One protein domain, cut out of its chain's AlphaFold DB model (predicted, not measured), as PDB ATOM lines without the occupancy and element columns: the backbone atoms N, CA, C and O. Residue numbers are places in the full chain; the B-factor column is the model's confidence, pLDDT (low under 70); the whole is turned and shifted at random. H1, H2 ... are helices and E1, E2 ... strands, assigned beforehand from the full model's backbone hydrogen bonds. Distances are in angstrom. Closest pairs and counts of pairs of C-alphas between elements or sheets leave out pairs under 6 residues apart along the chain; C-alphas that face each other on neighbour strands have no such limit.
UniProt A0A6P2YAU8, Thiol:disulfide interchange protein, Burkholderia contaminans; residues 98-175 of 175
ATOM      1  N   PRO A  98      31.951  12.471  44.329       91.56
ATOM      2  CA  PRO A  98      31.451  12.700  45.675       91.56
ATOM      3  C   PRO A  98      29.918  12.709  45.677       91.56
ATOM      4  O   PRO A  98      29.287  13.764  45.737       91.56
ATOM      5  N   LEU A  99      29.306  11.521  45.637       91.69
ATOM      6  CA  LEU A  99      27.856  11.326  45.474       91.69
ATOM      7  C   LEU A  99      27.000  12.083  46.503       91.69
ATOM      8  O   LEU A  99      25.847  12.392  46.226       91.69
ATOM      9  N   ARG A 100      27.568  12.437  47.665       91.00
ATOM     10  CA  ARG A 100      26.924  13.279  48.690       91.00
ATOM     11  C   ARG A 100      26.536  14.683  48.205       91.00
ATOM     12  O   ARG A 100      25.687  15.311  48.820       91.00
ATOM     13  N   HIS A 101      27.184  15.189  47.155       92.94
ATOM     14  CA  HIS A 101      26.911  16.509  46.578       92.94
ATOM     15  C   HIS A 101      25.944  16.448  45.388       92.94
ATOM     16  O   HIS A 101      25.650  17.474  44.781       92.94
ATOM     17  N   ALA A 102      25.458  15.256  45.039       96.38
ATOM     18  CA  ALA A 102      24.476  15.078  43.986       96.38
ATOM     19  C   ALA A 102      23.059  15.003  44.553       96.38
ATOM     20  O   ALA A 102      22.813  14.467  45.633       96.38
ATOM     21  N   ILE A 103      22.102  15.451  43.749       97.69
ATOM     22  CA  ILE A 103      20.688  15.163  43.960       97.69
ATOM     23  C   ILE A 103      20.466  13.698  43.588       97.69
ATOM     24  O   ILE A 103      20.688  13.303  42.438       97.69
ATOM     25  N   LYS A 104      20.045  12.884  44.559       96.75
ATOM     26  CA  LYS A 104      19.819  11.450  44.361       96.75
ATOM     27  C   LYS A 104      18.356  11.173  44.047       96.75
ATOM     28  O   LYS A 104      17.478  11.336  44.893       96.75
ATOM     29  N   ILE A 105      18.100  10.638  42.861       96.44
ATOM     30  CA  ILE A 105      16.778  10.169  42.456       96.44
ATOM     31  C   ILE A 105      16.834   8.663  42.222       96.44
ATOM     32  O   ILE A 105      17.572   8.202  41.362       96.44
ATOM     33  N   GLN A 106      16.035   7.890  42.957       96.12
ATOM     34  CA  GLN A 106      15.968   6.437  42.798       96.12
ATOM     35  C   GLN A 106      14.607   6.004  42.245       96.12
ATOM     36  O   GLN A 106      13.563   6.388  42.771       96.12
ATOM     37  N   ASN A 107      14.637   5.178  41.200       94.50
ATOM     38  CA  ASN A 107      13.476   4.534  40.600       94.50
ATOM     39  C   ASN A 107      13.565   3.016  40.817       94.50
ATOM     40  O   ASN A 107      14.571   2.397  40.457       94.50
ATOM     41  N   GLY A 108      12.507   2.401  41.352       94.94
ATOM     42  CA  GLY A 108      12.465   0.953  41.595       94.94
ATOM     43  C   GLY A 108      13.645   0.463  42.442       94.94
ATOM     44  O   GLY A 108      14.011   1.085  43.442       94.94
ATOM     45  N   SER A 109      14.276  -0.636  42.017       96.00
ATOM     46  CA  SER A 109      15.416  -1.231  42.730       96.00
ATOM     47  C   SER A 109      16.704  -0.403  42.668       96.00
ATOM     48  O   SER A 109      17.604  -0.628  43.472       96.00
ATOM     49  N   GLY A 110      16.817   0.547  41.733       94.62
ATOM     50  CA  GLY A 110      17.972   1.443  41.632       94.62
ATOM     51  C   GLY A 110      19.299   0.792  41.215       94.62
ATOM     52  O   GLY A 110      20.342   1.422  41.384       94.62
ATOM     53  N   LYS A 111      19.284  -0.439  40.682       94.75
ATOM     54  CA  LYS A 111      20.486  -1.241  40.365       94.75
ATOM     55  C   LYS A 111      21.446  -0.578  39.377       94.75
ATOM     56  O   LYS A 111      22.648  -0.818  39.445       94.75
ATOM     57  N   ARG A 112      20.933   0.216  38.437       93.88
ATOM     58  CA  ARG A 112      21.758   0.932  37.455       93.88
ATOM     59  C   ARG A 112      22.088   2.322  37.967       93.88
ATOM     60  O   ARG A 112      21.178   3.075  38.286       93.88
ATOM     61  N   VAL A 113      23.364   2.681  38.003       92.25
ATOM     62  CA  VAL A 113      23.798   4.011  38.444       92.25
ATOM     63  C   VAL A 113      24.093   4.880  37.229       92.25
ATOM     64  O   VAL A 113      24.852   4.479  36.350       92.25
ATOM     65  N   ILE A 114      23.487   6.064  37.180       93.69
ATOM     66  CA  ILE A 114      23.723   7.068  36.143       93.69
ATOM     67  C   ILE A 114      24.075   8.379  36.843       93.69
ATOM     68  O   ILE A 114      23.287   8.883  37.640       93.69
ATOM     69  N   SER A 115      25.235   8.944  36.527       94.00
ATOM     70  CA  SER A 115      25.655  10.253  37.031       94.00
ATOM     71  C   SER A 115      25.548  11.289  35.920       94.00
ATOM     72  O   SER A 115      25.989  11.039  34.799       94.00
ATOM     73  N   THR A 116      24.969  12.451  36.211       95.44
ATOM     74  CA  THR A 116      24.797  13.537  35.237       95.44
ATOM     75  C   THR A 116      25.268  14.865  35.795       95.44
ATOM     76  O   THR A 116      25.101  15.121  36.981       95.44
ATOM     77  N   PHE A 117      25.758  15.740  34.922       96.00
ATOM     78  CA  PHE A 117      26.155  17.106  35.260       96.00
ATOM     79  C   PHE A 117      25.249  18.074  34.514       96.00
ATOM     80  O   PHE A 117      25.310  18.149  33.288       96.00
ATOM     81  N   PHE A 118      24.370  18.763  35.237       97.44
ATOM     82  CA  PHE A 118      23.337  19.606  34.641       97.44
ATOM     83  C   PHE A 118      23.374  21.026  35.181       97.44
ATOM     84  O   PHE A 118      23.442  21.256  36.383       97.44
ATOM     85  N   ASP A 119      23.236  21.983  34.276       97.62
ATOM     86  CA  ASP A 119      22.921  23.360  34.623       97.62
ATOM     87  C   ASP A 119      21.383  23.530  34.703       97.62
ATOM     88  O   ASP A 119      20.669  23.022  33.827       97.62
ATOM     89  N   PRO A 120      20.826  24.227  35.713       96.38
ATOM     90  CA  PRO A 120      19.378  24.429  35.843       96.38
ATOM     91  C   PRO A 120      18.739  25.225  34.687       96.38
ATOM     92  O   PRO A 120      17.538  25.075  34.439       96.38
ATOM     93  N   ASN A 121      19.505  26.041  33.966       96.62
ATOM     94  CA  ASN A 121      19.072  26.828  32.810       96.62
ATOM     95  C   ASN A 121      19.236  26.095  31.469       96.62
ATOM     96  O   ASN A 121      18.742  26.553  30.440       96.62
ATOM     97  N   CYS A 122      19.857  24.916  31.463       96.94
ATOM     98  CA  CYS A 122      20.034  24.101  30.265       96.94
ATOM     99  C   CYS A 122      18.720  23.407  29.850       96.94
ATOM    100  O   CYS A 122      18.296  22.413  30.449       96.94
ATOM    101  N   SER A 123      18.086  23.874  28.771       95.69
ATOM    102  CA  SER A 123      16.832  23.298  28.249       95.69
ATOM    103  C   SER A 123      16.970  21.820  27.848       95.69
ATOM    104  O   SER A 123      16.084  21.008  28.138       95.69
ATOM    105  N   PHE A 124      18.104  21.435  27.254       96.62
ATOM    106  CA  PHE A 124      18.410  20.040  26.928       96.62
ATOM    107  C   PHE A 124      18.585  19.176  28.177       96.62
ATOM    108  O   PHE A 124      18.096  18.051  28.205       96.62
ATOM    109  N   CYS A 125      19.200  19.708  29.232       96.69
ATOM    110  CA  CYS A 125      19.398  19.014  30.499       96.69
ATOM    111  C   CYS A 125      18.057  18.766  31.197       96.69
ATOM    112  O   CYS A 125      17.809  17.666  31.689       96.69
ATOM    113  N   LYS A 126      17.134  19.738  31.144       96.31
ATOM    114  CA  LYS A 126      15.747  19.539  31.591       96.31
ATOM    115  C   LYS A 126      15.060  18.421  30.805       96.31
ATOM    116  O   LYS A 126      14.465  17.527  31.408       96.31
ATOM    117  N   LYS A 127      15.163  18.431  29.468       96.88
ATOM    118  CA  LYS A 127      14.597  17.375  28.607       96.88
ATOM    119  C   LYS A 127      15.187  16.004  28.936       96.88
ATOM    120  O   LYS A 127      14.428  15.071  29.171       96.88
ATOM    121  N   MET A 128      16.510  15.905  29.019       97.31
ATOM    122  CA  MET A 128      17.218  14.674  29.362       97.31
ATOM    123  C   MET A 128      16.815  14.168  30.746       97.31
ATOM    124  O   MET A 128      16.474  13.002  30.892       97.31
ATOM    125  N   SER A 129      16.767  15.041  31.756       96.56
ATOM    126  CA  SER A 129      16.363  14.648  33.106       96.56
ATOM    127  C   SER A 129      14.949  14.065  33.142       96.56
ATOM    128  O   SER A 129      14.716  13.082  33.844       96.56
ATOM    129  N   ARG A 130      14.008  14.608  32.356       95.12
ATOM    130  CA  ARG A 130      12.657  14.034  32.238       95.12
ATOM    131  C   ARG A 130      12.667  12.627  31.644       95.12
ATOM    132  O   ARG A 130      11.887  11.802  32.107       95.12
ATOM    133  N   GLU A 131      13.531  12.343  30.673       96.12
ATOM    134  CA  GLU A 131      13.657  10.999  30.093       96.12
ATOM    135  C   GLU A 131      14.379  10.030  31.036       96.12
ATOM    136  O   GLU A 131      13.886   8.930  31.277       96.12
ATOM    137  N   LEU A 132      15.479  10.454  31.662       95.56
ATOM    138  CA  LEU A 132      16.213   9.641  32.639       95.56
ATOM    139  C   LEU A 132      15.334   9.248  33.831       95.56
ATOM    140  O   LEU A 132      15.389   8.112  34.296       95.56
ATOM    141  N   ASN A 133      14.460  10.150  34.284       92.50
ATOM    142  CA  ASN A 133      13.504   9.878  35.357       92.50
ATOM    143  C   ASN A 133      12.504   8.756  35.028       92.50
ATOM    144  O   ASN A 133      11.877   8.248  35.955       92.50
ATOM    145  N   LYS A 134      12.341   8.371  33.755       94.06
ATOM    146  CA  LYS A 134      11.469   7.262  33.328       94.06
ATOM    147  C   LYS A 134      12.196   5.918  33.282       94.06
ATOM    148  O   LYS A 134      11.546   4.891  33.118       94.06
ATOM    149  N   ILE A 135      13.524   5.904  33.404       95.38
ATOM    150  CA  ILE A 135      14.306   4.669  33.347       95.38
ATOM    151  C   ILE A 135      13.995   3.830  34.601       95.38
ATOM    152  O   ILE A 135      14.215   4.311  35.719       95.38
ATOM    153  N   PRO A 136      13.493   2.587  34.448       96.38
ATOM    154  CA  PRO A 136      13.198   1.721  35.584       96.38
ATOM    155  C   PRO A 136      14.492   1.220  36.234       96.38
ATOM    156  O   PRO A 136      15.516   1.086  35.564       96.38
ATOM    157  N   ASP A 137      14.451   0.905  37.527       96.62
ATOM    158  CA  ASP A 137      15.579   0.295  38.249       96.62
ATOM    159  C   ASP A 137      16.903   1.070  38.134       96.62
ATOM    160  O   ASP A 137      17.984   0.483  38.014       96.62
ATOM    161  N   ALA A 138      16.821   2.403  38.154       96.88
ATOM    162  CA  ALA A 138      17.967   3.295  38.052       96.88
ATOM    163  C   ALA A 138      18.062   4.253  39.245       96.88
ATOM    164  O   ALA A 138      17.058   4.763  39.742       96.88
ATOM    165  N   THR A 139      19.292   4.500  39.680       96.44
ATOM    166  CA  THR A 139      19.673   5.571  40.593       96.44
ATOM    167  C   THR A 139      20.371   6.652  39.779       96.44
ATOM    168  O   THR A 139      21.433   6.417  39.205       96.44
ATOM    169  N   LEU A 140      19.768   7.834  39.730       96.81
ATOM    170  CA  LEU A 140      20.336   9.022  39.117       96.81
ATOM    171  C   LEU A 140      21.035   9.855  40.194       96.81
ATOM    172  O   LEU A 140      20.411  10.208  41.197       96.81
ATOM    173  N   TYR A 141      22.297  10.197  39.965       96.88
ATOM    174  CA  TYR A 141      23.032  11.200  40.732       96.88
ATOM    175  C   TYR A 141      23.220  12.434  39.859       96.88
ATOM    176  O   TYR A 141      24.011  12.434  38.917       96.88
ATOM    177  N   ILE A 142      22.461  13.483  40.155       97.31
ATOM    178  CA  ILE A 142      22.485  14.723  39.385       97.31
ATOM    179  C   ILE A 142      23.356  15.734  40.122       97.31
ATOM    180  O   ILE A 142      22.969  16.272  41.158       97.31
ATOM    181  N   PHE A 143      24.534  15.992  39.574       97.19
ATOM    182  CA  PHE A 143      25.414  17.070  39.990       97.19
ATOM    183  C   PHE A 143      24.985  18.352  39.287       97.19
ATOM    184  O   PHE A 143      24.870  18.384  38.058       97.19
ATOM    185  N   LEU A 144      24.743  19.412  40.054       97.25
ATOM    186  CA  LEU A 144      24.487  20.712  39.452       97.25
ATOM    187  C   LEU A 144      25.809  21.362  39.040       97.25
ATOM    188  O   LEU A 144      26.729  21.473  39.847       97.25
ATOM    189  N   TYR A 145      25.889  21.777  37.778       96.12
ATOM    190  CA  TYR A 145      27.057  22.411  37.168       96.12
ATOM    191  C   TYR A 145      26.647  23.777  36.587       96.12
ATOM    192  O   TYR A 145      26.317  23.860  35.404       96.12
ATOM    193  N   PRO A 146      26.561  24.826  37.430       96.12
ATOM    194  CA  PRO A 146      25.975  26.114  37.066       96.12
ATOM    195  C   PRO A 146      26.960  26.991  36.273       96.12
ATOM    196  O   PRO A 146      27.729  27.752  36.853       96.12
ATOM    197  N   VAL A 147      26.942  26.889  34.945       96.50
ATOM    198  CA  VAL A 147      27.887  27.566  34.034       96.50
ATOM    199  C   VAL A 147      27.232  28.377  32.916       96.50
ATOM    200  O   VAL A 147      27.926  29.116  32.224       96.50
ATOM    201  N   LEU A 148      25.923  28.242  32.693       95.81
ATOM    202  CA  LEU A 148      25.264  28.825  31.516       95.81
ATOM    203  C   LEU A 148      24.790  30.266  31.709       95.81
ATOM    204  O   LEU A 148      24.723  31.014  30.734       95.81
ATOM    205  N   SER A 149      24.455  30.676  32.929       95.12
ATOM    206  CA  SER A 149      24.077  32.059  33.231       95.12
ATOM    207  C   SER A 149      24.388  32.420  34.679       95.12
ATOM    208  O   SER A 149      24.580  31.555  35.531       95.12
ATOM    209  N   GLN A 150      24.421  33.724  34.973       93.56
ATOM    210  CA  GLN A 150      24.731  34.231  36.316       93.56
ATOM    211  C   GLN A 150      23.765  33.701  37.386       93.56
ATOM    212  O   GLN A 150      24.178  33.395  38.500       93.56
ATOM    213  N   ASP A 151      22.487  33.541  37.041       96.88
ATOM    214  CA  ASP A 151      21.473  33.025  37.957       96.88
ATOM    215  C   ASP A 151      21.479  31.489  38.088       96.88
ATOM    216  O   ASP A 151      20.744  30.956  38.923       96.88
ATOM    217  N   SER A 152      22.305  30.764  37.316       97.62
ATOM    218  CA  SER A 152      22.443  29.308  37.452       97.62
ATOM    219  C   SER A 152      22.916  28.926  38.851       97.62
ATOM    220  O   SER A 152      22.404  27.962  39.408       97.62
ATOM    221  N   VAL A 153      23.838  29.695  39.445       97.25
ATOM    222  CA  VAL A 153      24.370  29.421  40.791       97.25
ATOM    223  C   VAL A 153      23.264  29.528  41.838       97.25
ATOM    224  O   VAL A 153      23.010  28.564  42.557       97.25
ATOM    225  N   ALA A 154      22.538  30.648  41.854       97.56
ATOM    226  CA  ALA A 154      21.440  30.868  42.794       97.56
ATOM    227  C   ALA A 154      20.335  29.809  42.640       97.56
ATOM    228  O   ALA A 154      19.851  29.256  43.626       97.56
ATOM    229  N   LYS A 155      19.967  29.455  41.401       97.06
ATOM    230  CA  LYS A 155      19.006  28.370  41.133       97.06
ATOM    231  C   LYS A 155      19.517  27.022  41.633       97.06
ATOM    232  O   LYS A 155      18.738  26.245  42.180       97.06
ATOM    233  N   SER A 156      20.803  26.737  41.450       97.31
ATOM    234  CA  SER A 156      21.419  25.514  41.949       97.31
ATOM    235  C   SER A 156      21.405  25.438  43.471       97.31
ATOM    236  O   SER A 156      21.017  24.401  44.002       97.31
ATOM    237  N   GLU A 157      21.743  26.521  44.169       96.81
ATOM    238  CA  GLU A 157      21.658  26.601  45.633       96.81
ATOM    239  C   GLU A 157      20.224  26.407  46.127       96.81
ATOM    240  O   GLU A 157      19.985  25.565  46.988       96.81
ATOM    241  N   MET A 158      19.251  27.103  45.531       97.00
ATOM    242  CA  MET A 158      17.836  26.950  45.890       97.00
ATOM    243  C   MET A 158      17.350  25.503  45.757       97.00
ATOM    244  O   MET A 158      16.534  25.055  46.557       97.00
ATOM    245  N   ILE A 159      17.824  24.774  44.745       97.62
ATOM    246  CA  ILE A 159      17.459  23.371  44.536       97.62
ATOM    247  C   ILE A 159      18.196  22.463  45.529       97.62
ATOM    248  O   ILE A 159      17.566  21.595  46.125       97.62
ATOM    249  N   LEU A 160      19.509  22.637  45.711       96.56
ATOM    250  CA  LEU A 160      20.333  21.776  46.571       96.56
ATOM    251  C   LEU A 160      20.033  21.951  48.062       96.56
ATOM    252  O   LEU A 160      20.132  20.984  48.811       96.56
ATOM    253  N   CYS A 161      19.679  23.163  48.484       96.19
ATOM    254  CA  CYS A 161      19.369  23.498  49.872       96.19
ATOM    255  C   CYS A 161      17.872  23.404  50.199       96.19
ATOM    256  O   CYS A 161      17.477  23.729  51.318       96.19
ATOM    257  N   ALA A 162      17.032  22.987  49.247       97.81
ATOM    258  CA  ALA A 162      15.632  22.698  49.526       97.81
ATOM    259  C   ALA A 162      15.506  21.556  50.548       97.81
ATOM    260  O   ALA A 162      16.376  20.693  50.638       97.81
ATOM    261  N   GLU A 163      14.387  21.518  51.273       97.56
ATOM    262  CA  GLU A 163      14.082  20.431  52.216       97.56
ATOM    263  C   GLU A 163      14.113  19.051  51.532       97.56
ATOM    264  O   GLU A 163      14.660  18.094  52.077       97.56
ATOM    265  N   ASP A 164      13.601  18.976  50.298       97.50
ATOM    266  CA  ASP A 164      13.739  17.822  49.408       97.50
ATOM    267  C   ASP A 164      14.330  18.268  48.054       97.50
ATOM    268  O   ASP A 164      13.593  18.694  47.150       97.50
ATOM    269  N   PRO A 165      15.659  18.155  47.874       97.12
ATOM    270  CA  PRO A 165      16.327  18.512  46.624       97.12
ATOM    271  C   PRO A 165      15.856  17.684  45.424       97.12
ATOM    272  O   PRO A 165      15.841  18.161  44.284       97.12
ATOM    273  N   SER A 166      15.436  16.440  45.659       96.81
ATOM    274  CA  SER A 166      14.970  15.529  44.614       96.81
ATOM    275  C   SER A 166      13.604  15.948  44.087       96.81
ATOM    276  O   SER A 166      13.398  15.986  42.866       96.81
ATOM    277  N   LEU A 167      12.682  16.326  44.972       96.81
ATOM    278  CA  LEU A 167      11.406  16.925  44.586       96.81
ATOM    279  C   LEU A 167      11.602  18.300  43.935       96.81
ATOM    280  O   LEU A 167      10.974  18.573  42.902       96.81
ATOM    281  N   ALA A 168      12.481  19.141  44.488       97.69
ATOM    282  CA  ALA A 168      12.790  20.461  43.941       97.69
ATOM    283  C   ALA A 168      13.287  20.357  42.492       97.69
ATOM    284  O   ALA A 168      12.726  20.995  41.596       97.69
ATOM    285  N   TRP A 169      14.249  19.470  42.225       97.31
ATOM    286  CA  TRP A 169      14.748  19.224  40.872       97.31
ATOM    287  C   TRP A 169      13.675  18.654  39.940       97.31
ATOM    288  O   TRP A 169      13.466  19.187  38.847       97.31
ATOM    289  N   ARG A 170      12.942  17.609  40.363       95.38
ATOM    290  CA  ARG A 170      11.856  17.011  39.557       95.38
ATOM    291  C   ARG A 170      10.787  18.039  39.182       95.38
ATOM    292  O   ARG A 170      10.201  17.935  38.106       95.38
ATOM    293  N   THR A 171      10.525  19.005  40.054       95.75
ATOM    294  CA  THR A 171       9.575  20.095  39.806       95.75
ATOM    295  C   THR A 171      10.172  21.140  38.869       95.75
ATOM    296  O   THR A 171       9.510  21.565  37.923       95.75
ATOM    297  N   TRP A 172      11.436  21.509  39.078       95.50
ATOM    298  CA  TRP A 172      12.152  22.482  38.256       95.50
ATOM    299  C   TRP A 172      12.227  22.073  36.784       95.50
ATOM    300  O   TRP A 172      11.922  22.875  35.903       95.50
ATOM    301  N   VAL A 173      12.574  20.816  36.498       94.88
ATOM    302  CA  VAL A 173      12.744  20.333  35.115       94.88
ATOM    303  C   VAL A 173      11.433  20.078  34.372       94.88
ATOM    304  O   VAL A 173      11.463  19.805  33.171       94.88
ATOM    305  N   LYS A 174      10.285  20.124  35.057       89.69
ATOM    306  CA  LYS A 174       8.956  20.044  34.425       89.69
ATOM    307  C   LYS A 174       8.488  21.390  33.872       89.69
ATOM    308  O   LYS A 174       7.662  21.378  32.965       89.69
ATOM    309  N   LYS A 175       9.002  22.496  34.418       71.94
ATOM    310  CA  LYS A 175       8.788  23.858  33.919       71.94
ATOM    311  C   LYS A 175       9.686  24.123  32.713       71.94
ATOM    312  O   LYS A 175       9.141  24.548  31.681       71.94
TER     313      LYS A 175
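This is residues 98 to 175 of the 175 residues of the protein "Thiol:disulfide interchange protein" of Burkholderia contaminans (UniProt A0A6P2YAU8). A mixed three-stranded sheet, E1 E3 E2, has H1 over one face, H3 beside E1 on that face, and H2 past one end. 78 residues are printed, with three named strands and three named helices, E1 E2 H1 E3 H2 H3, a mixed class. It is compact, radius of gyration of the C-alphas 11.7 A, spanning 37 by 24 by 20 A.

E3 is residues 138 to 144, E2 112 to 118, 19.0 A long, and E1 103 to 106, C-alpha 103 at (20.688, 15.163, 43.960). H1 is 123 to 132, H2 151 to 160, H3 165 to 172, C-alpha 172 at (12.152, 22.482, 38.256).

E3 is antiparallel to E1 and parallel to E2; N 103 and O 142, 2.9 A, and N 139 and O 112, 2.7 A, are within hydrogen-bond range. H1 runs along the strands, height over the sheet 9.7 A; H2 only grazes it. Every helix O i to N i+4 pair is within range.

The printed part has no cut; mean pLDDT is 95.6.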